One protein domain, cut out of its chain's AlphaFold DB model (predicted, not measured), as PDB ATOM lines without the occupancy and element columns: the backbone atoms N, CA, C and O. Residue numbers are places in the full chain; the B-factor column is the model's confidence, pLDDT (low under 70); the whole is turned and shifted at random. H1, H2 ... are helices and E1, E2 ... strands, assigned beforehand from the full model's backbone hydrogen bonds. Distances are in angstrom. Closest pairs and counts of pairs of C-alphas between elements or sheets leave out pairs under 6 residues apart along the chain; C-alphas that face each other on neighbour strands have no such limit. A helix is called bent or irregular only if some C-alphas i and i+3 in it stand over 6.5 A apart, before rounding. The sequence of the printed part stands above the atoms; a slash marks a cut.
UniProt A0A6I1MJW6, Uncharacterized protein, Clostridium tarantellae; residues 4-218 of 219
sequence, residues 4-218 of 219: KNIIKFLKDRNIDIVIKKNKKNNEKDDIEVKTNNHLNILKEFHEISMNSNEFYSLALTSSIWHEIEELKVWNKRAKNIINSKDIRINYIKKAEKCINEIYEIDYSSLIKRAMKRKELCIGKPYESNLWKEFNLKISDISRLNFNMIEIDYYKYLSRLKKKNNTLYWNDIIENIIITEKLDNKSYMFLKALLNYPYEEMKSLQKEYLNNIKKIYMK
ATOM      1  N   LYS A   4      19.649   3.945 -30.358       84.06
ATOM      2  CA  LYS A   4      19.808   5.199 -31.116       84.06
ATOM      3  C   LYS A   4      20.133   6.408 -30.231       84.06
ATOM      4  O   LYS A   4      20.999   7.200 -30.597       84.06
ATOM      5  N   ASN A   5      19.479   6.540 -29.075       87.25
ATOM      6  CA  ASN A   5      19.710   7.671 -28.168       87.25
ATOM      7  C   ASN A   5      21.087   7.573 -27.504       87.25
ATOM      8  O   ASN A   5      21.790   8.572 -27.394       87.25
ATOM      9  N   ILE A   6      21.495   6.360 -27.124       88.50
ATOM     10  CA  ILE A   6      22.807   6.097 -26.520       88.50
ATOM     11  C   ILE A   6      23.921   6.329 -27.544       88.50
ATOM     12  O   ILE A   6      24.910   6.988 -27.237       88.50
ATOM     13  N   ILE A   7      23.745   5.845 -28.780       90.44
ATOM     14  CA  ILE A   7      24.684   6.082 -29.882       90.44
ATOM     15  C   ILE A   7      24.872   7.581 -30.109       90.44
ATOM     16  O   ILE A   7      26.006   8.041 -30.216       90.44
ATOM     17  N   LYS A   8      23.773   8.343 -30.169       90.12
ATOM     18  CA  LYS A   8      23.831   9.798 -30.327       90.12
ATOM     19  C   LYS A   8      24.566  10.454 -29.155       90.12
ATOM     20  O   LYS A   8      25.525  11.179 -29.377       90.12
ATOM     21  N   PHE A   9      24.185  10.118 -27.923       91.12
ATOM     22  CA  PHE A   9      24.816  10.631 -26.707       91.12
ATOM     23  C   PHE A   9      26.335  10.419 -26.673       91.12
ATOM     24  O   PHE A   9      27.065  11.322 -26.269       91.12
ATOM     25  N   LEU A  10      26.810   9.244 -27.093       92.00
ATOM     26  CA  LEU A  10      28.238   8.929 -27.149       92.00
ATOM     27  C   LEU A  10      28.943   9.706 -28.274       92.00
ATOM     28  O   LEU A  10      29.999  10.292 -28.041       92.00
ATOM     29  N   LYS A  11      28.338   9.785 -29.464       92.00
ATOM     30  CA  LYS A  11      28.901  10.532 -30.603       92.00
ATOM     31  C   LYS A  11      29.027  12.027 -30.333       92.00
ATOM     32  O   LYS A  11      30.076  12.594 -30.617       92.00
ATOM     33  N   ASP A  12      28.016  12.633 -29.713       91.69
ATOM     34  CA  ASP A  12      28.021  14.052 -29.319       91.69
ATOM     35  C   ASP A  12      29.144  14.373 -28.305       91.69
ATOM     36  O   ASP A  12      29.435  15.532 -28.019       91.69
ATOM     37  N   ARG A  13      29.793  13.335 -27.763       91.31
ATOM     38  CA  ARG A  13      30.886  13.383 -26.788       91.31
ATOM     39  C   ARG A  13      32.214  12.856 -27.341       91.31
ATOM     40  O   ARG A  13      33.112  12.541 -26.567       91.31
ATOM     41  N   ASN A  14      32.351  12.770 -28.665       92.75
ATOM     42  CA  ASN A  14      33.545  12.252 -29.344       92.75
ATOM     43  C   ASN A  14      33.898  10.811 -28.934       92.75
ATOM     44  O   ASN A  14      35.070  10.450 -28.822       92.75
ATOM     45  N   ILE A  15      32.877   9.980 -28.703       94.31
ATOM     46  CA  ILE A  15      33.036   8.541 -28.494       94.31
ATOM     47  C   ILE A  15      32.471   7.811 -29.714       94.31
ATOM     48  O   ILE A  15      31.259   7.765 -29.942       94.31
ATOM     49  N   ASP A  16      33.366   7.205 -30.489       94.06
ATOM     50  CA  ASP A  16      33.026   6.498 -31.717       94.06
ATOM     51  C   ASP A  16      32.617   5.053 -31.431       94.06
ATOM     52  O   ASP A  16      33.306   4.310 -30.733       94.06
ATOM     53  N   ILE A  17      31.511   4.616 -32.035       92.44
ATOM     54  CA  ILE A  17      31.072   3.220 -31.965       92.44
ATOM     55  C   ILE A  17      31.548   2.498 -33.216       92.44
ATOM     56  O   ILE A  17      31.171   2.856 -34.332       92.44
ATOM     57  N   VAL A  18      32.380   1.477 -33.029       90.50
ATOM     58  CA  VAL A  18      33.076   0.785 -34.119       90.50
ATOM     59  C   VAL A  18      32.945  -0.725 -33.975       90.50
ATOM     60  O   VAL A  18      33.086  -1.268 -32.894       90.50
ATOM     61  N   ILE A  19      32.724  -1.447 -35.072       81.94
ATOM     62  CA  ILE A  19      32.380  -2.882 -35.019       81.94
ATOM     63  C   ILE A  19      33.475  -3.726 -34.342       81.94
ATOM     64  O   ILE A  19      33.182  -4.705 -33.656       81.94
ATOM     65  N   LYS A  20      34.750  -3.377 -34.543       77.81
ATOM     66  CA  LYS A  20      35.878  -4.147 -34.018       77.81
ATOM     67  C   LYS A  20      37.148  -3.311 -33.944       77.81
ATOM     68  O   LYS A  20      37.421  -2.494 -34.819       77.81
ATOM     69  N   LYS A  21      37.970  -3.600 -32.936       77.94
ATOM     70  CA  LYS A  21      39.346  -3.112 -32.859       77.94
ATOM     71  C   LYS A  21      40.205  -3.769 -33.937       77.94
ATOM     72  O   LYS A  21      40.380  -4.993 -33.938       77.94
ATOM     73  N   ASN A  22      40.781  -2.961 -34.823       71.88
ATOM     74  CA  ASN A  22      41.826  -3.435 -35.722       71.88
ATOM     75  C   ASN A  22      43.026  -3.861 -34.871       71.88
ATOM     76  O   ASN A  22      43.572  -3.066 -34.106       71.88
ATOM     77  N   LYS A  23      43.409  -5.139 -34.955       63.72
ATOM     78  CA  LYS A  23      44.607  -5.633 -34.274       63.72
ATOM     79  C   LYS A  23      45.820  -5.006 -34.957       63.72
ATOM     80  O   LYS A  23      46.201  -5.449 -36.034       63.72
ATOM     81  N   LYS A  24      46.418  -3.987 -34.342       59.28
ATOM     82  CA  LYS A  24      47.816  -3.654 -34.623       59.28
ATOM     83  C   LYS A  24      48.699  -4.711 -33.953       59.28
ATOM     84  O   LYS A  24      48.331  -5.246 -32.905       59.28
ATOM     85  N   ASN A  25      49.822  -5.046 -34.583       46.81
ATOM     86  CA  ASN A  25      50.857  -5.864 -33.958       46.81
ATOM     87  C   ASN A  25      51.316  -5.122 -32.699       46.81
ATOM     88  O   ASN A  25      51.812  -4.005 -32.798       46.81
ATOM     89  N   ASN A  26      51.059  -5.696 -31.524       55.38
ATOM     90  CA  ASN A  26      51.434  -5.057 -30.271       55.38
ATOM     91  C   ASN A  26      52.949  -5.157 -30.104       55.38
ATOM     92  O   ASN A  26      53.499  -6.262 -30.093       55.38
ATOM     93  N   GLU A  27      53.593  -4.015 -29.904       57.28
ATOM     94  CA  GLU A  27      54.906  -3.957 -29.281       57.28
ATOM     95  C   GLU A  27      54.848  -4.628 -27.893       57.28
ATOM     96  O   GLU A  27      53.801  -4.715 -27.223       57.28
ATOM     97  N   LYS A  28      55.984  -5.199 -27.478       63.81
ATOM     98  CA  LYS A  28      56.152  -5.842 -26.169       63.81
ATOM     99  C   LYS A  28      56.244  -4.782 -25.062       63.81
ATOM    100  O   LYS A  28      57.233  -4.744 -24.345       63.81
ATOM    101  N   ASP A  29      55.230  -3.936 -24.901       70.31
ATOM    102  CA  ASP A  29      55.213  -3.027 -23.751       70.31
ATOM    103  C   ASP A  29      54.999  -3.819 -22.466       70.31
ATOM    104  O   ASP A  29      54.270  -4.826 -22.460       70.31
ATOM    105  N   ASP A  30      55.596  -3.302 -21.399       86.38
ATOM    106  CA  ASP A  30      55.424  -3.772 -20.037       86.38
ATOM    107  C   ASP A  30      53.934  -3.795 -19.626       86.38
ATOM    108  O   ASP A  30      53.118  -2.963 -20.046       86.38
ATOM    109  N   ILE A  31      53.556  -4.799 -18.831       86.69
ATOM    110  CA  ILE A  31      52.168  -5.011 -18.403       86.69
ATOM    111  C   ILE A  31      51.646  -3.863 -17.535       86.69
ATOM    112  O   ILE A  31      50.464  -3.524 -17.627       86.69
ATOM    113  N   GLU A  32      52.502  -3.251 -16.723       86.75
ATOM    114  CA  GLU A  32      52.167  -2.118 -15.869       86.75
ATOM    115  C   GLU A  32      51.854  -0.887 -16.719       86.75
ATOM    116  O   GLU A  32      50.803  -0.269 -16.548       86.75
ATOM    117  N   VAL A  33      52.687  -0.606 -17.727       89.06
ATOM    118  CA  VAL A  33      52.461   0.484 -18.690       89.06
ATOM    119  C   VAL A  33      51.129   0.295 -19.420       89.06
ATOM    120  O   VAL A  33      50.322   1.223 -19.499       89.06
ATOM    121  N   LYS A  34      50.846  -0.921 -19.905       90.12
ATOM    122  CA  LYS A  34      49.565  -1.243 -20.561       90.12
ATOM    123  C   LYS A  34      48.372  -1.062 -19.629       90.12
ATOM    124  O   LYS A  34      47.351  -0.520 -20.051       90.12
ATOM    125  N   THR A  35      48.514  -1.495 -18.380       92.00
ATOM    126  CA  THR A  35      47.474  -1.371 -17.356       92.00
ATOM    127  C   THR A  35      47.186   0.100 -17.073       92.00
ATOM    128  O   THR A  35      46.044   0.528 -17.216       92.00
ATOM    129  N   ASN A  36      48.212   0.899 -16.772       92.44
ATOM    130  CA  ASN A  36      48.069   2.328 -16.488       92.44
ATOM    131  C   ASN A  36      47.478   3.097 -17.679       92.44
ATOM    132  O   ASN A  36      46.568   3.907 -17.502       92.44
ATOM    133  N   ASN A  37      47.912   2.789 -18.904       94.38
ATOM    134  CA  ASN A  37      47.336   3.384 -20.111       94.38
ATOM    135  C   ASN A  37      45.839   3.084 -20.240       94.38
ATOM    136  O   ASN A  37      45.052   3.981 -20.539       94.38
ATOM    137  N   HIS A  38      45.420   1.842 -19.996       96.06
ATOM    138  CA  HIS A  38      44.005   1.486 -20.092       96.06
ATOM    139  C   HIS A  38      43.163   2.062 -18.945       96.06
ATOM    140  O   HIS A  38      42.025   2.468 -19.175       96.06
ATOM    141  N   LEU A  39      43.718   2.173 -17.735       96.94
ATOM    142  CA  LEU A  39      43.059   2.859 -16.617       96.94
ATOM    143  C   LEU A  39      42.793   4.335 -16.940       96.94
ATOM    144  O   LEU A  39      41.696   4.823 -16.670       96.94
ATOM    145  N   ASN A  40      43.743   5.013 -17.592       97.00
ATOM    146  CA  ASN A  40      43.568   6.391 -18.057       97.00
ATOM    147  C   ASN A  40      42.471   6.511 -19.128       97.00
ATOM    148  O   ASN A  40      41.667   7.437 -19.079       97.00
ATOM    149  N   ILE A  41      42.396   5.558 -20.064       97.62
ATOM    150  CA  ILE A  41      41.327   5.505 -21.078       97.62
ATOM    151  C   ILE A  41      39.951   5.312 -20.419       97.62
ATOM    152  O   ILE A  41      38.975   5.947 -20.819       97.62
ATOM    153  N   LEU A  42      39.857   4.434 -19.418       97.56
ATOM    154  CA  LEU A  42      38.611   4.187 -18.692       97.56
ATOM    155  C   LEU A  42      38.170   5.423 -17.893       97.56
ATOM    156  O   LEU A  42      37.003   5.804 -17.960       97.56
ATOM    157  N   LYS A  43      39.119   6.097 -17.234       97.00
ATOM    158  CA  LYS A  43      38.901   7.375 -16.546       97.00
ATOM    159  C   LYS A  43      38.383   8.454 -17.501       97.00
ATOM    160  O   LYS A  43      37.398   9.126 -17.213       97.00
ATOM    161  N   GLU A  44      39.000   8.580 -18.674       96.62
ATOM    162  CA  GLU A  44      38.560   9.527 -19.702       96.62
ATOM    163  C   GLU A  44      37.121   9.244 -20.165       96.62
ATOM    164  O   GLU A  44      36.319  10.168 -20.301       96.62
ATOM    165  N   PHE A  45      36.755   7.969 -20.345       96.94
ATOM    166  CA  PHE A  45      35.375   7.586 -20.646       96.94
ATOM    167  C   PHE A  45      34.403   8.027 -19.539       96.94
ATOM    168  O   PHE A  45      33.347   8.595 -19.838       96.94
ATOM    169  N   HIS A  46      34.743   7.800 -18.268       96.12
ATOM    170  CA  HIS A  46      33.912   8.225 -17.145       96.12
ATOM    171  C   HIS A  46      33.745   9.754 -17.123       96.12
ATOM    172  O   HIS A  46      32.617  10.247 -17.084       96.12
ATOM    173  N   GLU A  47      34.834  10.522 -17.219       94.19
ATOM    174  CA  GLU A  47      34.791  11.993 -17.210       94.19
ATOM    175  C   GLU A  47      33.926  12.557 -18.345       94.19
ATOM    176  O   GLU A  47      33.050  13.394 -18.112       94.19
ATOM    177  N   ILE A  48      34.131  12.071 -19.572       92.88
ATOM    178  CA  ILE A  48      33.389  12.529 -20.749       92.88
ATOM    179  C   ILE A  48      31.901  12.185 -20.623       92.88
ATOM    180  O   ILE A  48      31.037  13.006 -20.947       92.88
ATOM    181  N   SER A  49      31.584  10.982 -20.143       90.19
ATOM    182  CA  SER A  49      30.198  10.532 -20.032       90.19
ATOM    183  C   SER A  49      29.421  11.227 -18.914       90.19
ATOM    184  O   SER A  49      28.232  11.465 -19.098       90.19
ATOM    185  N   MET A  50      30.063  11.615 -17.806       88.19
ATOM    186  CA  MET A  50      29.412  12.280 -16.663       88.19
ATOM    187  C   MET A  50      29.077  13.767 -16.884       88.19
ATOM    188  O   MET A  50      28.235  14.317 -16.174       88.19
ATOM    189  N   ASN A  51      29.688  14.431 -17.869       74.94
ATOM    190  CA  ASN A  51      29.592  15.884 -18.077       74.94
ATOM    191  C   ASN A  51      28.258  16.371 -18.695       74.94
ATOM    192  O   ASN A  51      28.260  17.248 -19.560       74.94
ATOM    193  N   SER A  52      27.091  15.831 -18.308       67.88
ATOM    194  CA  SER A  52      25.818  16.308 -18.875       67.88
ATOM    195  C   SER A  52      24.569  16.204 -18.003       67.88
ATOM    196  O   SER A  52      24.499  15.521 -16.984       67.88
ATOM    197  N   ASN A  53      23.520  16.913 -18.424       66.50
ATOM    198  CA  ASN A  53      22.193  16.820 -17.820       66.50
ATOM    199  C   ASN A  53      21.206  15.970 -18.641       66.50
ATOM    200  O   ASN A  53      20.065  15.799 -18.223       66.50
ATOM    201  N   GLU A  54      21.644  15.373 -19.751       67.94
ATOM    202  CA  GLU A  54      20.771  14.795 -20.793       67.94
ATOM    203  C   GLU A  54      20.425  13.306 -20.591       67.94
ATOM    204  O   GLU A  54      19.780  12.672 -21.430       67.94
ATOM    205  N   PHE A  55      20.821  12.740 -19.453       67.19
ATOM    206  CA  PHE A  55      20.705  11.318 -19.123       67.19
ATOM    207  C   PHE A  55      19.279  10.755 -19.131       67.19
ATOM    208  O   PHE A  55      19.089   9.572 -19.415       67.19
ATOM    209  N   TYR A  56      18.271  11.591 -18.864       61.09
ATOM    210  CA  TYR A  56      16.865  11.176 -18.813       61.09
ATOM    211  C   TYR A  56      16.354  10.608 -20.150       61.09
ATOM    212  O   TYR A  56      15.388   9.852 -20.170       61.09
ATOM    213  N   SER A  57      17.035  10.910 -21.261       67.31
ATOM    214  CA  SER A  57      16.689  10.416 -22.601       67.31
ATOM    215  C   SER A  57      17.277   9.037 -22.950       67.31
ATOM    216  O   SER A  57      16.897   8.448 -23.968       67.31
ATOM    217  N   LEU A  58      18.193   8.504 -22.130       75.81
ATOM    218  CA  LEU A  58      18.973   7.305 -22.468       75.81
ATOM    219  C   LEU A  58      18.259   5.986 -22.157       75.81
ATOM    220  O   LEU A  58      18.646   4.952 -22.698       75.81
ATOM    221  N   ALA A  59      17.229   6.007 -21.301       78.56
ATOM    222  CA  ALA A  59      16.490   4.817 -20.858       78.56
ATOM    223  C   ALA A  59      17.402   3.653 -20.402       78.56
ATOM    224  O   ALA A  59      17.100   2.477 -20.623       78.56
ATOM    225  N   LEU A  60      18.545   3.989 -19.796       83.38
ATOM    226  CA  LEU A  60      19.501   3.023 -19.267       83.38
ATOM    227  C   LEU A  60      19.019   2.482 -17.930       83.38
ATOM    228  O   LEU A  60      18.490   3.219 -17.096       83.38
ATOM    229  N   THR A  61      19.246   1.193 -17.710       84.50
ATOM    230  CA  THR A  61      19.003   0.597 -16.402       84.50
ATOM    231  C   THR A  61      20.068   1.068 -15.419       84.50
ATOM    232  O   THR A  61      21.212   1.356 -15.783       84.50
ATOM    233  N   SER A  62      19.691   1.137 -14.148       85.75
ATOM    234  CA  SER A  62      20.672   1.158 -13.074       85.75
ATOM    235  C   SER A  62      20.952  -0.275 -12.659       85.75
ATOM    236  O   SER A  62      20.020  -1.063 -12.513       85.75
ATOM    237  N   SER A  63      22.227  -0.613 -12.477       85.75
ATOM    238  CA  SER A  63      22.614  -1.892 -11.879       85.75
ATOM    239  C   SER A  63      23.354  -1.732 -10.558       85.75
ATOM    240  O   SER A  63      24.140  -2.603 -10.173       85.75
ATOM    241  N   ILE A  64      23.138  -0.601  -9.891       86.31
ATOM    242  CA  ILE A  64      23.671  -0.359  -8.558       86.31
ATOM    243  C   ILE A  64      23.155  -1.472  -7.627       86.31
ATOM    244  O   ILE A  64      22.037  -1.951  -7.802       86.31
ATOM    245  N   TRP A  65      23.971  -1.905  -6.664       82.31
ATOM    246  CA  TRP A  65      23.720  -3.011  -5.721       82.31
ATOM    247  C   TRP A  65      23.790  -4.431  -6.289       82.31
ATOM    248  O   TRP A  65      24.149  -5.340  -5.542       82.31
ATOM    249  N   HIS A  66      23.476  -4.649  -7.573       89.00
ATOM    250  CA  HIS A  66      23.314  -6.008  -8.110       89.00
ATOM    251  C   HIS A  66      24.533  -6.906  -7.902       89.00
ATOM    252  O   HIS A  66      24.359  -8.056  -7.509       89.00
ATOM    253  N   GLU A  67      25.745  -6.384  -8.113       90.62
ATOM    254  CA  GLU A  67      26.978  -7.161  -7.931       90.62
ATOM    255  C   GLU A  67      27.100  -7.657  -6.478       90.62
ATOM    256  O   GLU A  67      27.299  -8.842  -6.240       90.62
ATOM    257  N   ILE A  68      26.894  -6.781  -5.489       93.19
ATOM    258  CA  ILE A  68      27.044  -7.127  -4.066       93.19
ATOM    259  C   ILE A  68      25.962  -8.105  -3.610       93.19
ATOM    260  O   ILE A  68      26.252  -9.077  -2.907       93.19
ATOM    261  N   GLU A  69      24.716  -7.888  -4.032       93.31
ATOM    262  CA  GLU A  69      23.613  -8.793  -3.707       93.31
ATOM    263  C   GLU A  69      23.792 -10.173  -4.350       93.31
ATOM    264  O   GLU A  69      23.522 -11.191  -3.708       93.31
ATOM    265  N   GLU A  70      24.314 -10.241  -5.576       94.75
ATOM    266  CA  GLU A  70      24.643 -11.516  -6.212       94.75
ATOM    267  C   GLU A  70      25.693 -12.289  -5.400       94.75
ATOM    268  O   GLU A  70      25.479 -13.465  -5.085       94.75
ATOM    269  N   LEU A  71      26.775 -11.628  -4.979       96.00
ATOM    270  CA  LEU A  71      27.816 -12.258  -4.161       96.00
ATOM    271  C   LEU A  71      27.277 -12.743  -2.803       96.00
ATOM    272  O   LEU A  71      27.589 -13.853  -2.373       96.00
ATOM    273  N   LYS A  72      26.386 -11.985  -2.148       95.44
ATOM    274  CA  LYS A  72      25.699 -12.439  -0.919       95.44
ATOM    275  C   LYS A  72      24.882 -13.700  -1.139       95.44
ATOM    276  O   LYS A  72      24.908 -14.620  -0.316       95.44
ATOM    277  N   VAL A  73      24.136 -13.746  -2.239       96.50
ATOM    278  CA  VAL A  73      23.345 -14.921  -2.604       96.50
ATOM    279  C   VAL A  73      24.264 -16.119  -2.834       96.50
ATOM    280  O   VAL A  73      23.945 -17.215  -2.371       96.50
ATOM    281  N   TRP A  74      25.414 -15.927  -3.484       97.19
ATOM    282  CA  TRP A  74      26.404 -16.989  -3.675       97.19
ATOM    283  C   TRP A  74      26.963 -17.485  -2.337       97.19
ATOM    284  O   TRP A  74      26.980 -18.696  -2.117       97.19
ATOM    285  N   ASN A  75      27.318 -16.587  -1.409       96.31
ATOM    286  CA  ASN A  75      27.754 -16.951  -0.053       96.31
ATOM    287  C   ASN A  75      26.713 -17.826   0.657       96.31
ATOM    288  O   ASN A  75      27.029 -18.909   1.152       96.31
ATOM    289  N   LYS A  76      25.444 -17.397   0.648       96.06
ATOM    290  CA  LYS A  76      24.337 -18.144   1.262       96.06
ATOM    291  C   LYS A  76      24.159 -19.526   0.632       96.06
ATOM    292  O   LYS A  76      23.966 -20.508   1.342       96.06
ATOM    293  N   ARG A  77      24.218 -19.620  -0.697       95.69
ATOM    294  CA  ARG A  77      24.063 -20.889  -1.426       95.69
ATOM    295  C   ARG A  77      25.223 -21.844  -1.171       95.69
ATOM    296  O   ARG A  77      24.982 -23.031  -0.976       95.69
ATOM    297  N   ALA A  78      26.449 -21.332  -1.109       95.25
ATOM    298  CA  ALA A  78      27.633 -22.118  -0.792       95.25
ATOM    299  C   ALA A  78      27.547 -22.748   0.609       95.25
ATOM    300  O   ALA A  78      27.814 -23.940   0.753       95.25
ATOM    301  N   LYS A  79      27.076 -22.005   1.623       94.00
ATOM    302  CA  LYS A  79      26.835 -22.561   2.971       94.00
ATOM    303  C   LYS A  79      25.880 -23.747   2.983       94.00
ATOM    304  O   LYS A  79      26.039 -24.640   3.800       94.00
ATOM    305  N   ASN A  80      24.894 -23.759   2.089       92.00
ATOM    306  CA  ASN A  80      23.892 -24.822   2.057       92.00
ATOM    307  C   ASN A  80      24.440 -26.155   1.528       92.00
ATOM    308  O   ASN A  80      23.777 -27.175   1.690       92.00
ATOM    309  N   ILE A  81      25.603 -26.157   0.867       92.75
ATOM    310  CA  ILE A  81      26.194 -27.368   0.271       92.75
ATOM    311  C   ILE A  81      27.534 -27.763   0.899       92.75
ATOM    312  O   ILE A  81      27.980 -28.889   0.708       92.75
ATOM    313  N   ILE A  82      28.169 -26.862   1.654       91.94
ATOM    314  CA  ILE A  82      29.467 -27.085   2.296       91.94
ATOM    315  C   ILE A  82      29.280 -27.340   3.792       91.94
ATOM    316  O   ILE A  82      28.693 -26.533   4.507       91.94
ATOM    317  N   ASN A  83      29.819 -28.461   4.276       89.00
ATOM    318  CA  ASN A  83      29.833 -28.795   5.700       89.00
ATOM    319  C   ASN A  83      31.050 -28.181   6.422       89.00
ATOM    320  O   ASN A  83      32.008 -27.730   5.798       89.00
ATOM    321  N   SER A  84      31.036 -28.194   7.757       82.81
ATOM    322  CA  SER A  84      32.089 -27.580   8.582       82.81
ATOM    323  C   SER A  84      33.464 -28.257   8.495       82.81
ATOM    324  O   SER A  84      34.450 -27.643   8.895       82.81
ATOM    325  N   LYS A  85      33.542 -29.495   7.991       85.69
ATOM    326  CA  LYS A  85      34.794 -30.256   7.835       85.69
ATOM    327  C   LYS A  85      35.446 -30.054   6.463       85.69
ATOM    328  O   LYS A  85      36.585 -30.464   6.265       85.69
ATOM    329  N   ASP A  86      34.737 -29.448   5.518       92.19
ATOM    330  CA  ASP A  86      35.225 -29.200   4.169       92.19
ATOM    331  C   ASP A  86      36.175 -27.994   4.149       92.19
ATOM    332  O   ASP A  86      35.818 -26.899   4.580       92.19
ATOM    333  N   ILE A  87      37.378 -28.173   3.599       92.12
ATOM    334  CA  ILE A  87      38.404 -27.123   3.490       92.12
ATOM    335  C   ILE A  87      37.894 -25.866   2.760       92.12
ATOM    336  O   ILE A  87      38.325 -24.747   3.057       92.12
ATOM    337  N   ARG A  88      36.922 -26.026   1.849       93.88
ATOM    338  CA  ARG A  88      36.307 -24.937   1.078       93.88
ATOM    339  C   ARG A  88      35.525 -23.959   1.957       93.88
ATOM    340  O   ARG A  88      35.266 -22.837   1.521       93.88
ATOM    341  N   ILE A  89      35.224 -24.315   3.214       94.88
ATOM    342  CA  ILE A  89      34.627 -23.403   4.200       94.88
ATOM    343  C   ILE A  89      35.471 -22.137   4.406       94.88
ATOM    344  O   ILE A  89      34.928 -21.071   4.692       94.88
ATOM    345  N   ASN A  90      36.790 -22.221   4.215       95.38
ATOM    346  CA  ASN A  90      37.682 -21.071   4.337       95.38
ATOM    347  C   ASN A  90      37.425 -20.023   3.244       95.38
ATOM    348  O   ASN A  90      37.494 -18.827   3.526       95.38
ATOM    349  N   TYR A  91      37.055 -20.444   2.029       96.62
ATOM    350  CA  TYR A  91      36.661 -19.519   0.963       96.62
ATOM    351  C   TYR A  91      35.346 -18.820   1.294       96.62
ATOM    352  O   TYR A  91      35.247 -17.611   1.113       96.62
ATOM    353  N   ILE A  92      34.380 -19.544   1.864       96.50
ATOM    354  CA  ILE A  92      33.101 -18.974   2.307       96.50
ATOM    355  C   ILE A  92      33.328 -17.928   3.406       96.50
ATOM    356  O   ILE A  92      32.865 -16.797   3.287       96.50
ATOM    357  N   LYS A  93      34.118 -18.260   4.438       96.31
ATOM    358  CA  LYS A  93      34.473 -17.318   5.517       96.31
ATOM    359  C   LYS A  93      35.161 -16.063   4.977       96.31
ATOM    360  O   LYS A  93      34.840 -14.953   5.394       96.31
ATOM    361  N   LYS A  94      36.091 -16.231   4.032       97.44
ATOM    362  CA  LYS A  94      36.768 -15.111   3.368       97.44
ATOM    363  C   LYS A  94      35.786 -14.260   2.555       97.44
ATOM    364  O   LYS A  94      35.828 -13.041   2.653       97.44
ATOM    365  N   ALA A  95      34.895 -14.890   1.792       97.62
ATOM    366  CA  ALA A  95      33.880 -14.214   0.993       97.62
ATOM    367  C   ALA A  95      32.917 -13.395   1.862       97.62
ATOM    368  O   ALA A  95      32.612 -12.252   1.534       97.62
ATOM    369  N   GLU A  96      32.479 -13.940   2.995       97.12
ATOM    370  CA  GLU A  96      31.670 -13.214   3.978       97.12
ATOM    371  C   GLU A  96      32.393 -12.031   4.578       97.12
ATOM    372  O   GLU A  96      31.807 -10.958   4.663       97.12
ATOM    373  N   LYS A  97      33.663 -12.211   4.949       97.50
ATOM    374  CA  LYS A  97      34.474 -11.115   5.465       97.50
ATOM    375  C   LYS A  97      34.520  -9.956   4.467       97.50
ATOM    376  O   LYS A  97      34.217  -8.836   4.851       97.50
ATOM    377  N   CYS A  98      34.803 -10.229   3.191       97.19
ATOM    378  CA  CYS A  98      34.839  -9.194   2.155       97.19
ATOM    379  C   CYS A  98      33.486  -8.484   1.978       97.19
ATOM    380  O   CYS A  98      33.444  -7.273   1.797       97.19
ATOM    381  N   ILE A  99      32.371  -9.216   2.040       95.88
ATOM    382  CA  ILE A  99      31.041  -8.600   1.948       95.88
ATOM    383  C   ILE A  99      30.730  -7.760   3.191       95.88
ATOM    384  O   ILE A  99      30.214  -6.657   3.051       95.88
ATOM    385  N   ASN A 100      31.065  -8.239   4.389       95.00
ATOM    386  CA  ASN A 100      30.861  -7.485   5.625       95.00
ATOM    387  C   ASN A 100      31.678  -6.188   5.625       95.00
ATOM    388  O   ASN A 100      31.114  -5.136   5.907       95.00
ATOM    389  N   GLU A 101      32.944  -6.242   5.197       95.62
ATOM    390  CA  GLU A 101      33.787  -5.053   5.004       95.62
ATOM    391  C   GLU A 101      33.085  -4.022   4.102       95.62
ATOM    392  O   GLU A 101      33.019  -2.848   4.450       95.62
ATOM    393  N   ILE A 102      32.471  -4.449   2.988       93.50
ATOM    394  CA  ILE A 102      31.703  -3.560   2.094       93.50
ATOM    395  C   ILE A 102      30.542  -2.872   2.821       93.50
ATOM    396  O   ILE A 102      30.348  -1.669   2.647       93.50
ATOM    397  N   TYR A 103      29.776  -3.594   3.639       89.75
ATOM    398  CA  TYR A 103      28.671  -2.992   4.395       89.75
ATOM    399  C   TYR A 103      29.146  -2.020   5.478       89.75
ATOM    400  O   TYR A 103      28.484  -1.008   5.709       89.75
ATOM    401  N   GLU A 104      30.292  -2.288   6.098       92.69
ATOM    402  CA  GLU A 104      30.888  -1.428   7.127       92.69
ATOM    403  C   GLU A 104      31.414  -0.094   6.560       92.69
ATOM    404  O   GLU A 104      31.450   0.905   7.272       92.69
ATOM    405  N   ILE A 105      31.740  -0.033   5.263       90.25
ATOM    406  CA  ILE A 105      32.294   1.154   4.572       90.25
ATOM    407  C   ILE A 105      31.243   2.262   4.315       90.25
ATOM    408  O   ILE A 105      31.533   3.282   3.689       90.25
ATOM    409  N   ASP A 106      30.012   2.112   4.816       86.94
ATOM    410  CA  ASP A 106      28.871   2.956   4.441       86.94
ATOM    411  C   ASP A 106      28.677   2.944   2.914       86.94
ATOM    412  O   ASP A 106      28.718   3.960   2.212       86.94
ATOM    413  N   TYR A 107      28.447   1.737   2.393       88.12
ATOM    414  CA  TYR A 107      28.178   1.478   0.978       88.12
ATOM    415  C   TYR A 107      27.049   2.358   0.410       88.12
ATOM    416  O   TYR A 107      27.075   2.765  -0.752       88.12
ATOM    417  N   SER A 108      26.088   2.738   1.258       90.06
ATOM    418  CA  SER A 108      24.995   3.641   0.892       90.06
ATOM    419  C   SER A 108      25.488   5.010   0.404       90.06
ATOM    420  O   SER A 108      24.900   5.591  -0.512       90.06
ATOM    421  N   SER A 109      26.583   5.526   0.973       92.94
ATOM    422  CA  SER A 109      27.170   6.808   0.572       92.94
ATOM    423  C   SER A 109      27.847   6.753  -0.794       92.94
ATOM    424  O   SER A 109      27.670   7.684  -1.582       92.94
ATOM    425  N   LEU A 110      28.534   5.651  -1.119       94.62
ATOM    426  CA  LEU A 110      29.117   5.426  -2.448       94.62
ATOM    427  C   LEU A 110      28.032   5.453  -3.524       94.62
ATOM    428  O   LEU A 110      28.189   6.046  -4.588       94.62
ATOM    429  N   ILE A 111      26.876   4.894  -3.197       93.44
ATOM    430  CA  ILE A 111      25.732   4.837  -4.098       93.44
ATOM    431  C   ILE A 111      25.086   6.201  -4.270       93.44
ATOM    432  O   ILE A 111      24.830   6.620  -5.399       93.44
ATOM    433  N   LYS A 112      24.883   6.940  -3.176       93.94
ATOM    434  CA  LYS A 112      24.404   8.328  -3.238       93.94
ATOM    435  C   LYS A 112      25.342   9.199  -4.077       93.94
ATOM    436  O   LYS A 112      24.859  10.004  -4.873       93.94
ATOM    437  N   ARG A 113      26.664   9.021  -3.944       94.56
ATOM    438  CA  ARG A 113      27.673   9.694  -4.778       94.56
ATOM    439  C   ARG A 113      27.485   9.338  -6.250       94.56
ATOM    440  O   ARG A 113      27.346  10.257  -7.053       94.56
ATOM    441  N   ALA A 114      27.428   8.050  -6.584       94.06
ATOM    442  CA  ALA A 114      27.275   7.594  -7.963       94.06
ATOM    443  C   ALA A 114      25.990   8.123  -8.611       94.06
ATOM    444  O   ALA A 114      26.012   8.620  -9.734       94.06
ATOM    445  N   MET A 115      24.879   8.117  -7.870       91.00
ATOM    446  CA  MET A 115      23.615   8.701  -8.324       91.00
ATOM    447  C   MET A 115      23.723  10.216  -8.533       91.00
ATOM    448  O   MET A 115      23.283  10.725  -9.562       91.00
ATOM    449  N   LYS A 116      24.339  10.946  -7.592       91.19
ATOM    450  CA  LYS A 116      24.524  12.404  -7.680       91.19
ATOM    451  C   LYS A 116      25.415  12.802  -8.859       91.19
ATOM    452  O   LYS A 116      25.110  13.772  -9.547       91.19
ATOM    453  N   ARG A 117      26.500  12.058  -9.087       91.69
ATOM    454  CA  ARG A 117      27.435  12.240 -10.210       91.69
ATOM    455  C   ARG A 117      26.901  11.686 -11.534       91.69
ATOM    456  O   ARG A 117      27.512  11.941 -12.564       91.69
ATOM    457  N   LYS A 118      25.770  10.966 -11.510       91.12
ATOM    458  CA  LYS A 118      25.179  10.266 -12.663       91.12
ATOM    459  C   LYS A 118      26.204   9.355 -13.342       91.12
ATOM    460  O   LYS A 118      26.357   9.360 -14.560       91.12
ATOM    461  N   GLU A 119      26.930   8.607 -12.519       93.81
ATOM    462  CA  GLU A 119      28.029   7.759 -12.965       93.81
ATOM    463  C   GLU A 119      27.558   6.711 -13.967       93.81
ATOM    464  O   GLU A 119      26.588   5.976 -13.742       93.81
ATOM    465  N   LEU A 120      28.266   6.672 -15.092       93.75
ATOM    466  CA  LEU A 120      27.988   5.785 -16.199       93.75
ATOM    467  C   LEU A 120      29.134   4.793 -16.338       93.75
ATOM    468  O   LEU A 120      30.278   5.178 -16.557       93.75
ATOM    469  N   CYS A 121      28.803   3.513 -16.243       95.62
ATOM    470  CA  CYS A 121      29.740   2.427 -16.476       95.62
ATOM    471  C   CYS A 121      29.594   1.906 -17.906       95.62
ATOM    472  O   CYS A 121      28.481   1.742 -18.414       95.62
ATOM    473  N   ILE A 122      30.713   1.571 -18.543       95.62
ATOM    474  CA  ILE A 122      30.750   0.862 -19.823       95.62
ATOM    475  C   ILE A 122      30.365  -0.614 -19.661       95.62
ATOM    476  O   ILE A 122      29.941  -1.270 -20.617       95.62
ATOM    477  N   GLY A 123      30.555  -1.184 -18.467       94.75
ATOM    478  CA  GLY A 123      30.179  -2.552 -18.106       94.75
ATOM    479  C   GLY A 123      31.043  -3.653 -18.734       94.75
ATOM    480  O   GLY A 123      31.121  -4.760 -18.185       94.75
ATOM    481  N   LYS A 124      31.712  -3.359 -19.858       95.62
ATOM    482  CA  LYS A 124      32.751  -4.155 -20.533       95.62
ATOM    483  C   LYS A 124      34.047  -3.323 -20.636       95.62
ATOM    484  O   LYS A 124      34.400  -2.896 -21.735       95.62
ATOM    485  N   PRO A 125      34.770  -3.099 -19.525       96.62
ATOM    486  CA  PRO A 125      35.865  -2.125 -19.432       96.62
ATOM    487  C   PRO A 125      37.210  -2.683 -19.920       96.62
ATOM    488  O   PRO A 125      38.245  -2.461 -19.310       96.62
ATOM    489  N   TYR A 126      37.219  -3.473 -20.992       95.19
ATOM    490  CA  TYR A 126      38.420  -4.175 -21.466       95.19
ATOM    491  C   TYR A 126      39.012  -3.495 -22.699       95.19
ATOM    492  O   TYR A 126      38.269  -2.918 -23.486       95.19
ATOM    493  N   GLU A 127      40.308  -3.678 -22.954       93.06
ATOM    494  CA  GLU A 127      41.045  -3.102 -24.096       93.06
ATOM    495  C   GLU A 127      40.493  -3.551 -25.456       93.06
ATOM    496  O   GLU A 127      40.762  -2.940 -26.495       93.06
ATOM    497  N   SER A 128      39.782  -4.683 -25.466       91.94
ATOM    498  CA  SER A 128      39.087  -5.214 -26.637       91.94
ATOM    499  C   SER A 128      37.782  -4.485 -26.940       91.94
ATOM    500  O   SER A 128      37.276  -4.638 -28.046       91.94
ATOM    501  N   ASN A 129      37.219  -3.779 -25.956       95.31
ATOM    502  CA  ASN A 129      35.944  -3.085 -26.070       95.31
ATOM    503  C   ASN A 129      36.077  -1.565 -26.028       95.31
ATOM    504  O   ASN A 129      35.340  -0.907 -26.742       95.31
ATOM    505  N   LEU A 130      36.990  -1.035 -25.214       96.25
ATOM    506  CA  LEU A 130      37.271   0.389 -25.071       96.25
ATOM    507  C   LEU A 130      38.748   0.628 -25.358       96.25
ATOM    508  O   LEU A 130      39.610  -0.044 -24.792       96.25
ATOM    509  N   TRP A 131      39.044   1.555 -26.258       95.25
ATOM    510  CA  TRP A 131      40.409   1.984 -26.536       95.25
ATOM    511  C   TRP A 131      40.414   3.404 -27.079       95.25
ATOM    512  O   TRP A 131      39.374   3.940 -27.455       95.25
ATOM    513  N   LYS A 132      41.601   4.002 -27.141       93.19
ATOM    514  CA  LYS A 132      41.797   5.327 -27.709       93.19
ATOM    515  C   LYS A 132      42.704   5.249 -28.929       93.19
ATOM    516  O   LYS A 132      43.699   4.527 -28.928       93.19
ATOM    517  N   GLU A 133      42.318   5.970 -29.972       88.81
ATOM    518  CA  GLU A 133      43.192   6.324 -31.091       88.81
ATOM    519  C   GLU A 133      43.269   7.853 -31.131       88.81
ATOM    520  O   GLU A 133      43.924   8.438 -30.276       88.81
ATOM    521  N   PHE A 134      42.539   8.505 -32.041       87.94
ATOM    522  CA  PHE A 134      42.283   9.947 -31.965       87.94
ATOM    523  C   PHE A 134      41.183  10.246 -30.938       87.94
ATOM    524  O   PHE A 134      41.399  10.981 -29.980       87.94
ATOM    525  N   ASN A 135      40.040   9.578 -31.099       93.44
ATOM    526  CA  ASN A 135      38.906   9.604 -30.182       93.44
ATOM    527  C   ASN A 135      38.837   8.314 -29.358       93.44
ATOM    528  O   ASN A 135      39.480   7.307 -29.695       93.44
ATOM    529  N   LEU A 136      38.020   8.325 -28.301       96.25
ATOM    530  CA  LEU A 136      37.605   7.095 -27.633       96.25
ATOM    531  C   LEU A 136      36.770   6.247 -28.592       96.25
ATOM    532  O   LEU A 136      35.910   6.754 -29.309       96.25
ATOM    533  N   LYS A 137      37.014   4.940 -28.583       96.00
ATOM    534  CA  LYS A 137      36.322   3.964 -29.419       96.00
ATOM    535  C   LYS A 137      35.707   2.877 -28.556       96.00
ATOM    536  O   LYS A 137      36.391   2.318 -27.697       96.00
ATOM    537  N   ILE A 138      34.438   2.561 -28.813       95.62
ATOM    538  CA  ILE A 138      33.691   1.498 -28.139       95.62
ATOM    539  C   ILE A 138      33.162   0.502 -29.165       95.62
ATOM    540  O   ILE A 138      32.530   0.897 -30.143       95.62
ATOM    541  N   SER A 139      33.372  -0.796 -28.931       94.56
ATOM    542  CA  SER A 139      32.792  -1.824 -29.806       94.56
ATOM    543  C   SER A 139      31.407  -2.304 -29.411       94.56
ATOM    544  O   SER A 139      30.610  -2.685 -30.262       94.56
ATOM    545  N   ASP A 140      31.117  -2.296 -28.116       93.00
ATOM    546  CA  ASP A 140      29.919  -2.897 -27.564       93.00
ATOM    547  C   ASP A 140      29.417  -2.084 -26.368       93.00
ATOM    548  O   ASP A 140      30.067  -2.001 -25.321       93.00
ATOM    549  N   ILE A 141      28.227  -1.511 -26.548       93.00
ATOM    550  CA  ILE A 141      27.512  -0.683 -25.570       93.00
ATOM    551  C   ILE A 141      26.382  -1.442 -24.859       93.00
ATOM    552  O   ILE A 141      25.685  -0.870 -24.030       93.00
ATOM    553  N   SER A 142      26.195  -2.741 -25.133       91.88
ATOM    554  CA  SER A 142      25.076  -3.550 -24.601       91.88
ATOM    555  C   SER A 142      25.049  -3.684 -23.076       91.88
ATOM    556  O   SER A 142      24.055  -4.139 -22.514       91.88
ATOM    557  N   ARG A 143      26.154  -3.355 -22.399       93.00
ATOM    558  CA  ARG A 143      26.285  -3.412 -20.935       93.00
ATOM    559  C   ARG A 143      26.486  -2.052 -20.282       93.00
ATOM    560  O   ARG A 143      26.806  -2.004 -19.098       93.00
ATOM    561  N   LEU A 144      26.308  -0.984 -21.047       93.56
ATOM    562  CA  LEU A 144      26.372   0.368 -20.535       93.56
ATOM    563  C   LEU A 144      25.201   0.593 -19.570       93.56
ATOM    564  O   LEU A 144      24.071   0.205 -19.872       93.56
ATOM    565  N   ASN A 145      25.467   1.143 -18.385       93.19
ATOM    566  CA  ASN A 145      24.449   1.318 -17.350       93.19
ATOM    567  C   ASN A 145      24.833   2.384 -16.317       93.19
ATOM    568  O   ASN A 145      25.999   2.759 -16.198       93.19
ATOM    569  N   PHE A 146      23.845   2.857 -15.552       93.19
ATOM    570  CA  PHE A 146      24.119   3.695 -14.385       93.19
ATOM    571  C   PHE A 146      24.588   2.825 -13.224       93.19
ATOM    572  O   PHE A 146      23.845   1.964 -12.734       93.19
ATOM    573  N   ASN A 147      25.823   3.048 -12.786       94.75
ATOM    574  CA  ASN A 147      26.437   2.316 -11.687       94.75
ATOM    575  C   ASN A 147      27.608   3.109 -11.094       94.75
ATOM    576  O   ASN A 147      27.999   4.128 -11.645       94.75
ATOM    577  N   MET A 148      28.166   2.645  -9.979       95.75
ATOM    578  CA  MET A 148      29.387   3.227  -9.424       95.75
ATOM    579  C   MET A 148      30.573   2.849 -10.317       95.75
ATOM    580  O   MET A 148      30.741   1.664 -10.631       95.75
ATOM    581  N   ILE A 149      31.407   3.821 -10.684       97.00
ATOM    582  CA  ILE A 149      32.562   3.597 -11.574       97.00
ATOM    583  C   ILE A 149      33.560   2.566 -11.025       97.00
ATOM    584  O   ILE A 149      34.239   1.883 -11.795       97.00
ATOM    585  N   GLU A 150      33.589   2.353  -9.705       97.31
ATOM    586  CA  GLU A 150      34.353   1.279  -9.067       97.31
ATOM    587  C   GLU A 150      34.033  -0.105  -9.646       97.31
ATOM    588  O   GLU A 150      34.899  -0.976  -9.674       97.31
ATOM    589  N   ILE A 151      32.815  -0.333 -10.142       96.81
ATOM    590  CA  ILE A 151      32.432  -1.624 -10.723       96.81
ATOM    591  C   ILE A 151      33.166  -1.891 -12.041       96.81
ATOM    592  O   ILE A 151      33.538  -3.039 -12.306       96.81
ATOM    593  N   ASP A 152      33.415  -0.870 -12.860       97.62
ATOM    594  CA  ASP A 152      34.205  -1.043 -14.079       97.62
ATOM    595  C   ASP A 152      35.677  -1.308 -13.756       97.62
ATOM    596  O   ASP A 152      36.270  -2.247 -14.297       97.62
ATOM    597  N   TYR A 153      36.241  -0.583 -12.790       97.94
ATOM    598  CA  TYR A 153      37.588  -0.866 -12.301       97.94
ATOM    599  C   TYR A 153      37.706  -2.280 -11.729       97.94
ATOM    600  O   TYR A 153      38.594  -3.033 -12.130       97.94
ATOM    601  N   TYR A 154      36.776  -2.703 -10.872       97.06
ATOM    602  CA  TYR A 154      36.747  -4.061 -10.331       97.06
ATOM    603  C   TYR A 154      36.709  -5.124 -11.438       97.06
ATOM    604  O   TYR A 154      37.481  -6.085 -11.390       97.06
ATOM    605  N   LYS A 155      35.855  -4.961 -12.459       96.12
ATOM    606  CA  LYS A 155      35.764  -5.908 -13.585       96.12
ATOM    607  C   LYS A 155      37.068  -5.988 -14.369       96.12
ATOM    608  O   LYS A 155      37.494  -7.090 -14.735       96.12
ATOM    609  N   TYR A 156      37.696  -4.844 -14.629       96.69
ATOM    610  CA  TYR A 156      38.973  -4.789 -15.329       96.69
ATOM    611  C   TYR A 156      40.085  -5.470 -14.518       96.69
ATOM    612  O   TYR A 156      40.687  -6.446 -14.979       96.69
ATOM    613  N   LEU A 157      40.279  -5.036 -13.271       95.56
ATOM    614  CA  LEU A 157      41.325  -5.532 -12.377       95.56
ATOM    615  C   LEU A 157      41.151  -7.018 -12.049       95.56
ATOM    616  O   LEU A 157      42.116  -7.775 -12.098       95.56
ATOM    617  N   SER A 158      39.923  -7.489 -11.820       93.19
ATOM    618  CA  SER A 158      39.650  -8.915 -11.583       93.19
ATOM    619  C   SER A 158      40.026  -9.789 -12.775       93.19
ATOM    620  O   SER A 158      40.457 -10.932 -12.606       93.19
ATOM    621  N   ARG A 159      39.882  -9.276 -14.002       91.62
ATOM    622  CA  ARG A 159      40.314  -9.993 -15.205       91.62
ATOM    623  C   ARG A 159      41.835 -10.007 -15.341       91.62
ATOM    624  O   ARG A 159      42.370 -11.024 -15.787       91.62
ATOM    625  N   LEU A 160      42.516  -8.924 -14.969       90.81
ATOM    626  CA  LEU A 160      43.979  -8.864 -14.950       90.81
ATOM    627  C   LEU A 160      44.571  -9.786 -13.882       90.81
ATOM    628  O   LEU A 160      45.469 -10.565 -14.192       90.81
ATOM    629  N   LYS A 161      44.011  -9.782 -12.669       89.62
ATOM    630  CA  LYS A 161      44.465 -10.598 -11.534       89.62
ATOM    631  C   LYS A 161      44.442 -12.098 -11.814       89.62
ATOM    632  O   LYS A 161      45.313 -12.827 -11.359       89.62
ATOM    633  N   LYS A 162      43.493 -12.562 -12.632       85.50
ATOM    634  CA  LYS A 162      43.443 -13.958 -13.103       85.50
ATOM    635  C   LYS A 162      44.602 -14.343 -14.019       85.50
ATOM    636  O   LYS A 162      44.906 -15.524 -14.136       85.50
ATOM    637  N   LYS A 163      45.183 -13.374 -14.728       81.75
ATOM    638  CA  LYS A 163      46.246 -13.602 -15.713       81.75
ATOM    639  C   LYS A 163      47.634 -13.355 -15.138       81.75
ATOM    640  O   LYS A 163      48.568 -14.033 -15.542       81.75
ATOM    641  N   ASN A 164      47.756 -12.393 -14.227       74.75
ATOM    642  CA  ASN A 164      49.028 -11.905 -13.711       74.75
ATOM    643  C   ASN A 164      48.914 -11.714 -12.201       74.75
ATOM    644  O   ASN A 164      48.093 -10.920 -11.752       74.75
ATOM    645  N   ASN A 165      49.751 -12.396 -11.422       72.56
ATOM    646  CA  ASN A 165      49.762 -12.255  -9.961       72.56
ATOM    647  C   ASN A 165      50.912 -11.366  -9.446       72.56
ATOM    648  O   ASN A 165      51.154 -11.308  -8.249       72.56
ATOM    649  N   THR A 166      51.640 -10.704 -10.349       75.50
ATOM    650  CA  THR A 166      52.855  -9.933 -10.038       75.50
ATOM    651  C   THR A 166      52.606  -8.441  -9.820       75.50
ATOM    652  O   THR A 166      53.529  -7.731  -9.445       75.50
ATOM    653  N   LEU A 167      51.389  -7.951 -10.070       81.12
ATOM    654  CA  LEU A 167      51.051  -6.534  -9.930       81.12
ATOM    655  C   LEU A 167      50.773  -6.155  -8.469       81.12
ATOM    656  O   LEU A 167      50.092  -6.886  -7.742       81.12
ATOM    657  N   TYR A 168      51.231  -4.967  -8.074       88.12
ATOM    658  CA  TYR A 168      50.940  -4.368  -6.773       88.12
ATOM    659  C   TYR A 168      49.538  -3.744  -6.777       88.12
ATOM    660  O   TYR A 168      49.333  -2.580  -7.104       88.12
ATOM    661  N   TRP A 169      48.530  -4.555  -6.445       90.88
ATOM    662  CA  TRP A 169      47.122  -4.152  -6.548       90.88
ATOM    663  C   TRP A 169      46.743  -2.953  -5.679       90.88
ATOM    664  O   TRP A 169      45.867  -2.198  -6.081       90.88
ATOM    665  N   ASN A 170      47.363  -2.778  -4.508       93.56
ATOM    666  CA  ASN A 170      47.061  -1.635  -3.643       93.56
ATOM    667  C   ASN A 170      47.444  -0.321  -4.336       93.56
ATOM    668  O   ASN A 170      46.596   0.557  -4.431       93.56
ATOM    669  N   ASP A 171      48.643  -0.254  -4.910       94.19
ATOM    670  CA  ASP A 171      49.163   0.918  -5.618       94.19
ATOM    671  C   ASP A 171      48.296   1.254  -6.841       94.19
ATOM    672  O   ASP A 171      47.962   2.412  -7.094       94.19
ATOM    673  N   ILE A 172      47.839   0.226  -7.566       95.50
ATOM    674  CA  ILE A 172      46.905   0.395  -8.687       95.50
ATOM    675  C   ILE A 172      45.567   0.979  -8.210       95.50
ATOM    676  O   ILE A 172      45.033   1.887  -8.846       95.50
ATOM    677  N   ILE A 173      45.010   0.470  -7.105       97.31
ATOM    678  CA  ILE A 173      43.754   0.992  -6.547       97.31
ATOM    679  C   ILE A 173      43.957   2.434  -6.066       97.31
ATOM    680  O   ILE A 173      43.120   3.278  -6.364       97.31
ATOM    681  N   GLU A 174      45.053   2.744  -5.373       96.81
ATOM    682  CA  GLU A 174      45.370   4.105  -4.915       96.81
ATOM    683  C   GLU A 174      45.450   5.088  -6.083       96.81
ATOM    684  O   GLU A 174      44.829   6.150  -6.033       96.81
ATOM    685  N   ASN A 175      46.115   4.699  -7.173       96.06
ATOM    686  CA  ASN A 175      46.165   5.497  -8.392       96.06
ATOM    687  C   ASN A 175      44.758   5.750  -8.963       96.06
ATOM    688  O   ASN A 175      44.414   6.885  -9.293       96.06
ATOM    689  N   ILE A 176      43.895   4.729  -9.009       97.88
ATOM    690  CA  ILE A 176      42.492   4.893  -9.428       97.88
ATOM    691  C   ILE A 176      41.769   5.900  -8.530       97.88
ATOM    692  O   ILE A 176      41.116   6.809  -9.036       97.88
ATOM    693  N   ILE A 177      41.901   5.780  -7.206       97.88
ATOM    694  CA  ILE A 177      41.210   6.673  -6.265       97.88
ATOM    695  C   ILE A 177      41.647   8.126  -6.462       97.88
ATOM    696  O   ILE A 177      40.798   9.016  -6.537       97.88
ATOM    697  N   ILE A 178      42.952   8.360  -6.603       96.50
ATOM    698  CA  ILE A 178      43.516   9.695  -6.829       96.50
ATOM    699  C   ILE A 178      43.044  10.263  -8.174       96.50
ATOM    700  O   ILE A 178      42.568  11.399  -8.237       96.50
ATOM    701  N   THR A 179      43.146   9.483  -9.252       94.06
ATOM    702  CA  THR A 179      42.849   9.954 -10.617       94.06
ATOM    703  C   THR A 179      41.364  10.222 -10.850       94.06
ATOM    704  O   THR A 179      41.027  11.195 -11.525       94.06
ATOM    705  N   GLU A 180      40.479   9.423 -10.253       95.00
ATOM    706  CA  GLU A 180      39.017   9.587 -10.326       95.00
ATOM    707  C   GLU A 180      38.445  10.545  -9.268       95.00
ATOM    708  O   GLU A 180      37.229  10.791  -9.225       95.00
ATOM    709  N   LYS A 181      39.313  11.102  -8.410       95.00
ATOM    710  CA  LYS A 181      38.942  11.975  -7.284       95.00
ATOM    711  C   LYS A 181      37.900  11.307  -6.381       95.00
ATOM    712  O   LYS A 181      36.879  11.902  -6.022       95.00
ATOM    713  N   LEU A 182      38.135  10.035  -6.081       95.75
ATOM    714  CA  LEU A 182      37.338   9.237  -5.162       95.75
ATOM    715  C   LEU A 182      37.900   9.341  -3.742       95.75
ATOM    716  O   LEU A 182      38.970   9.903  -3.516       95.75
ATOM    717  N   ASP A 183      37.157   8.817  -2.773       94.69
ATOM    718  CA  ASP A 183      37.559   8.831  -1.370       94.69
ATOM    719  C   ASP A 183      38.067   7.456  -0.902       94.69
ATOM    720  O   ASP A 183      38.100   6.462  -1.637       94.69
ATOM    721  N   ASN A 184      38.461   7.388   0.369       95.88
ATOM    722  CA  ASN A 184      38.937   6.150   0.975       95.88
ATOM    723  C   ASN A 184      37.856   5.050   1.030       95.88
ATOM    724  O   ASN A 184      38.191   3.867   1.087       95.88
ATOM    725  N   LYS A 185      36.562   5.392   0.975       96.88
ATOM    726  CA  LYS A 185      35.501   4.376   0.936       96.88
ATOM    727  C   LYS A 185      35.566   3.607  -0.381       96.88
ATOM    728  O   LYS A 185      35.478   2.380  -0.372       96.88
ATOM    729  N   SER A 186      35.816   4.293  -1.493       97.38
ATOM    730  CA  SER A 186      36.049   3.655  -2.793       97.38
ATOM    731  C   SER A 186      37.290   2.753  -2.789       97.38
ATOM    732  O   SER A 186      37.235   1.646  -3.332       97.38
ATOM    733  N   TYR A 187      38.383   3.176  -2.133       97.62
ATOM    734  CA  TYR A 187      39.582   2.338  -1.949       97.62
ATOM    735  C   TYR A 187      39.225   1.023  -1.253       97.62
ATOM    736  O   TYR A 187      39.489  -0.069  -1.767       97.62
ATOM    737  N   MET A 188      38.588   1.126  -0.083       97.25
ATOM    738  CA  MET A 188      38.234  -0.034   0.725       97.25
ATOM    739  C   MET A 188      37.242  -0.945  -0.012       97.25
ATOM    740  O   MET A 188      37.388  -2.166   0.030       97.25
ATOM    741  N   PHE A 189      36.289  -0.367  -0.749       97.19
ATOM    742  CA  PHE A 189      35.319  -1.100  -1.560       97.19
ATOM    743  C   PHE A 189      35.992  -1.936  -2.659       97.19
ATOM    744  O   PHE A 189      35.758  -3.145  -2.753       97.19
ATOM    745  N   LEU A 190      36.875  -1.325  -3.460       97.19
ATOM    746  CA  LEU A 190      37.631  -2.023  -4.506       97.19
ATOM    747  C   LEU A 190      38.528  -3.118  -3.925       97.19
ATOM    748  O   LEU A 190      38.586  -4.225  -4.463       97.19
ATOM    749  N   LYS A 191      39.197  -2.827  -2.807       96.75
ATOM    750  CA  LYS A 191      40.065  -3.779  -2.110       96.75
ATOM    751  C   LYS A 191      39.290  -4.995  -1.607       96.75
ATOM    752  O   LYS A 191      39.733  -6.125  -1.823       96.75
ATOM    753  N   ALA A 192      38.135  -4.786  -0.978       96.50
ATOM    754  CA  ALA A 192      37.273  -5.864  -0.503       96.50
ATOM    755  C   ALA A 192      36.771  -6.731  -1.670       96.50
ATOM    756  O   ALA A 192      36.905  -7.957  -1.631       96.50
ATOM    757  N   LEU A 193      36.297  -6.108  -2.755       95.75
ATOM    758  CA  LEU A 193      35.859  -6.821  -3.957       95.75
ATOM    759  C   LEU A 193      36.980  -7.628  -4.621       95.75
ATOM    760  O   LEU A 193      36.775  -8.782  -4.986       95.75
ATOM    761  N   LEU A 194      38.184  -7.070  -4.747       95.19
ATOM    762  CA  LEU A 194      39.322  -7.782  -5.339       95.19
ATOM    763  C   LEU A 194      39.856  -8.916  -4.460       95.19
ATOM    764  O   LEU A 194      40.527  -9.824  -4.966       95.19
ATOM    765  N   ASN A 195      39.597  -8.869  -3.154       95.19
ATOM    766  CA  ASN A 195      39.948  -9.932  -2.218       95.19
ATOM    767  C   ASN A 195      38.894 -11.036  -2.132       95.19
ATOM    768  O   ASN A 195      39.227 -12.139  -1.676       95.19
ATOM    769  N   TYR A 196      37.672 -10.776  -2.603       96.56
ATOM    770  CA  TYR A 196      36.612 -11.770  -2.669       96.56
ATOM    771  C   TYR A 196      37.071 -12.987  -3.501       96.56
ATOM    772  O   TYR A 196      37.569 -12.816  -4.620       96.56
ATOM    773  N   PRO A 197      36.931 -14.229  -2.994       95.69
ATOM    774  CA  PRO A 197      37.384 -15.444  -3.680       95.69
ATOM    775  C   PRO A 197      36.415 -15.838  -4.806       95.69
ATOM    776  O   PRO A 197      35.648 -16.794  -4.710       95.69
ATOM    777  N   TYR A 198      36.388 -15.031  -5.869       94.81
ATOM    778  CA  TYR A 198      35.346 -15.087  -6.893       94.81
ATOM    779  C   TYR A 198      35.297 -16.425  -7.633       94.81
ATOM    780  O   TYR A 198      34.208 -16.945  -7.859       94.81
ATOM    781  N   GLU A 199      36.441 -16.999  -8.011       93.38
ATOM    782  CA  GLU A 199      36.463 -18.251  -8.780       93.38
ATOM    783  C   GLU A 199      36.016 -19.446  -7.934       93.38
ATOM    784  O   GLU A 199      35.231 -20.277  -8.397       93.38
ATOM    785  N   GLU A 200      36.437 -19.493  -6.675       95.75
ATOM    786  CA  GLU A 200      36.026 -20.522  -5.729       95.75
ATOM    787  C   GLU A 200      34.526 -20.419  -5.441       95.75
ATOM    788  O   GLU A 200      33.801 -21.410  -5.554       95.75
ATOM    789  N   MET A 201      34.026 -19.210  -5.172       97.06
ATOM    790  CA  MET A 201      32.599 -18.987  -4.929       97.06
ATOM    791  C   MET A 201      31.746 -19.249  -6.172       97.06
ATOM    792  O   MET A 201      30.657 -19.809  -6.062       97.06
ATOM    793  N   LYS A 202      32.247 -18.925  -7.367       96.00
ATOM    794  CA  LYS A 202      31.591 -19.253  -8.639       96.00
ATOM    795  C   LYS A 202      31.512 -20.761  -8.862       96.00
ATOM    796  O   LYS A 202      30.490 -21.254  -9.345       96.00
ATOM    797  N   SER A 203      32.567 -21.498  -8.513       95.75
ATOM    798  CA  SER A 203      32.581 -22.962  -8.569       95.75
ATOM    799  C   SER A 203      31.511 -23.560  -7.649       95.75
ATOM    800  O   SER A 203      30.675 -24.344  -8.101       95.75
ATOM    801  N   LEU A 204      31.443 -23.091  -6.398       96.31
ATOM    802  CA  LEU A 204      30.426 -23.503  -5.423       96.31
ATOM    803  C   LEU A 204      29.003 -23.142  -5.874       96.31
ATOM    804  O   LEU A 204      28.082 -23.950  -5.765       96.31
ATOM    805  N   GLN A 205      28.816 -21.957  -6.454       96.38
ATOM    806  CA  GLN A 205      27.538 -21.539  -7.024       96.38
ATOM    807  C   GLN A 205      27.099 -22.462  -8.175       96.38
ATOM    808  O   GLN A 205      25.922 -22.818  -8.273       96.38
ATOM    809  N   LYS A 206      28.028 -22.881  -9.042       95.81
ATOM    810  CA  LYS A 206      27.748 -23.844 -10.118       95.81
ATOM    811  C   LYS A 206      27.357 -25.212  -9.555       95.81
ATOM    812  O   LYS A 206      26.399 -25.812 -10.043       95.81
ATOM    813  N   GLU A 207      28.065 -25.689  -8.534       95.19
ATOM    814  CA  GLU A 207      27.752 -26.939  -7.832       95.19
ATOM    815  C   GLU A 207      26.340 -26.904  -7.229       95.19
ATOM    816  O   GLU A 207      25.531 -27.795  -7.494       95.19
ATOM    817  N   TYR A 208      25.992 -25.822  -6.525       95.06
ATOM    818  CA  TYR A 208      24.657 -25.607  -5.964       95.06
ATOM    819  C   TYR A 208      23.554 -25.685  -7.031       95.06
ATOM    820  O   TYR A 208      22.569 -26.408  -6.867       95.06
ATOM    821  N   LEU A 209      23.723 -24.978  -8.156       93.50
ATOM    822  CA  LEU A 209      22.742 -24.992  -9.247       93.50
ATOM    823  C   LEU A 209      22.598 -26.377  -9.885       93.50
ATOM    824  O   LEU A 209      21.491 -26.768 -10.253       93.50
ATOM    825  N   ASN A 210      23.690 -27.131 -10.004       93.62
ATOM    826  CA  ASN A 210      23.645 -28.499 -10.515       93.62
ATOM    827  C   ASN A 210      22.896 -29.438  -9.563       93.62
ATOM    828  O   ASN A 210      22.130 -30.280 -10.029       93.62
ATOM    829  N   ASN A 211      23.064 -29.275  -8.249       91.50
ATOM    830  CA  ASN A 211      22.320 -30.051  -7.256       91.50
ATOM    831  C   ASN A 211      20.817 -29.760  -7.334       91.50
ATOM    832  O   ASN A 211      20.024 -30.697  -7.359       91.50
ATOM    833  N   ILE A 212      20.422 -28.490  -7.492       90.38
ATOM    834  CA  ILE A 212      19.022 -28.118  -7.749       90.38
ATOM    835  C   ILE A 212      18.510 -28.782  -9.026       90.38
ATOM    836  O   ILE A 212      17.474 -29.439  -8.995       90.38
ATOM    837  N   LYS A 213      19.230 -28.670 -10.148       89.44
ATOM    838  CA  LYS A 213      18.800 -29.296 -11.409       89.44
ATOM    839  C   LYS A 213      18.591 -30.799 -11.259       89.44
ATOM    840  O   LYS A 213      17.583 -31.302 -11.724       89.44
ATOM    841  N   LYS A 214      19.475 -31.508 -10.552       87.06
ATOM    842  CA  LYS A 214      19.305 -32.946 -10.277       87.06
ATOM    843  C   LYS A 214      18.070 -33.265  -9.429       87.06
ATOM    844  O   LYS A 214      17.542 -34.361  -9.546       87.06
ATOM    845  N   ILE A 215      17.631 -32.350  -8.565       84.94
ATOM    846  CA  ILE A 215      16.422 -32.527  -7.751       84.94
ATOM    847  C   ILE A 215      15.167 -32.313  -8.607       84.94
ATOM    848  O   ILE A 215      14.252 -33.126  -8.546       84.94
ATOM    849  N   TYR A 216      15.139 -31.258  -9.427       77.69
ATOM    850  CA  TYR A 216      13.941 -30.850 -10.179       77.69
ATOM    851  C   TYR A 216      13.842 -31.423 -11.604       77.69
ATOM    852  O   TYR A 216      12.773 -31.370 -12.196       77.69
ATOM    853  N   MET A 217      14.929 -31.962 -12.163       71.00
ATOM    854  CA  MET A 217      14.966 -32.625 -13.479       71.00
ATOM    855  C   MET A 217      15.109 -34.148 -13.363       71.00
ATOM    856  O   MET A 217      15.488 -34.798 -14.328       71.00
ATOM    857  N   LYS A 218      14.808 -34.733 -12.196       54.44
ATOM    858  CA  LYS A 218      14.448 -36.155 -12.115       54.44
ATOM    859  C   LYS A 218      13.045 -36.341 -12.722       54.44
ATOM    860  O   LYS A 218      12.068 -36.468 -11.991       54.44
TER     861      LYS A 218
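What this domain is: This is residues 4 to 218 of the 219 residues of an uncharacterized protein of Clostridium tarantellae (UniProt A0A6I1MJW6). A small sheet of three short strands, E1, E3 and E2, lies at one end, with the long helix H2 crossing one of its faces; H2 is also the loosest member of an up-and-down bundle with H7, H8 and H9. At the far end of the longest axis the helical hairpin H4 and H5 packs on H9 through H5, with H10 crossing H4 and residues 212 to 218 sticking out. The printed part has 215 residues with ten named helices and three named strands, in the order H1 E1 H2 H3 H4 H5 H6 E2 E3 H7 H8 H9 H10, and its class is mostly helix. The sheet runs E1, E3, E2 and is mixed. The whole is compact, with a radius of gyration of the C-alphas of 19.0 A and spans of 57 by 43 by 40 A.

Where its parts are: The sheet is made of E1, residues 15 to 17, E3, residues 136 to 138, and E2, residues 130 to 132. H2, residues 31 to 50, is the longest helix by residues; it measures 28.6 A from C-alpha 31 at (52.168, -5.011, -18.403) to C-alpha 50 at (29.412, 12.280, -16.663). H1 holds residues 4 to 11 and begins with C-alpha 4 at (19.808, 5.199, -31.116). H3 holds residues 54 to 57; it is neither bent nor irregular, but only just: C-alphas 54 and 57 are 6.3 A apart. H7 holds residues 150 to 161, H8 residues 169 to 179, and H9 residues 184 to 195. H4, residues 66 to 79, measures 20.2 A, and H5, residues 89 to 104, measures 22.5 A. H6 holds residues 107 to 117. H10, residues 198 to 216, measures 26.8 A and ends with C-alpha 216 at (13.941, -30.850, -10.179).

How they stand to each other: E1 and E3 are parallel, with N 16 and O 136 at 2.8 A. E2 and E3 form an antiparallel hairpin, with N 137 and O 131 at 2.8 A. H1 and H2 lie on the same face of the sheet, making two layers, helices on one face of a sheet. H2 has a height over the sheet of 8.2 A and runs across the strands, at 86 degrees to E2 on the local plane; H1 lies over none. H1 and H3 are close but not clearly touching, with the C-alphas of Asn 5 and Ser 57 at 6.9 A. H2, H7, H8 and H9 form an up-and-down bundle, each running against the one before it in the chain. H2 and H8 are close but not clearly touching, with the C-alphas of Leu 39 and Ile 176 closest at 7.5 A. H9 is the hub, touching four helices. It touches H7 at Tyr 154 and Leu 190, C-alphas 6.2 A apart, at 37 degrees, only just a steep tilt. H8 and H9 form a helical hairpin, with the C-alphas of Ile 177 and Tyr 187 at 6.3 A. H6 and H9 only just touch, with 3 pairs of C-alphas within 8 A, and only at their ends; the closest are Leu 110 and Ser 186, 7.2 A. H5 touches H9 with residues 98 to 102 alone, opposite ways at a shallow tilt of 14 degrees, the C-alphas of Cys 98 and Ala 192 being 4.9 A apart. H4 and H5 form a helical hairpin, closest at the C-alphas of Asn 75 and Ile 92, 6.2 A. H10 touches H4 at a steep tilt of 65 degrees, with the C-alphas of Ala 78 and Leu 204 at 5.6 A. Every O i to N i+4 pair is within hydrogen-bond range in H1, H2 and H4 to H10; H3 is too short for one.

The domain as a whole: The C-alphas of Asp 12 and Lys 85, the two farthest apart, are 58.2 A apart. The printed part has no cut. The links E1 to H2, H6 to E2 and E3 to H7 are long. Residues 24 to 30 stand free. Mean pLDDT of the printed part is 90.3; residues 23 to 28, 52 to 57 and 218 are under 70.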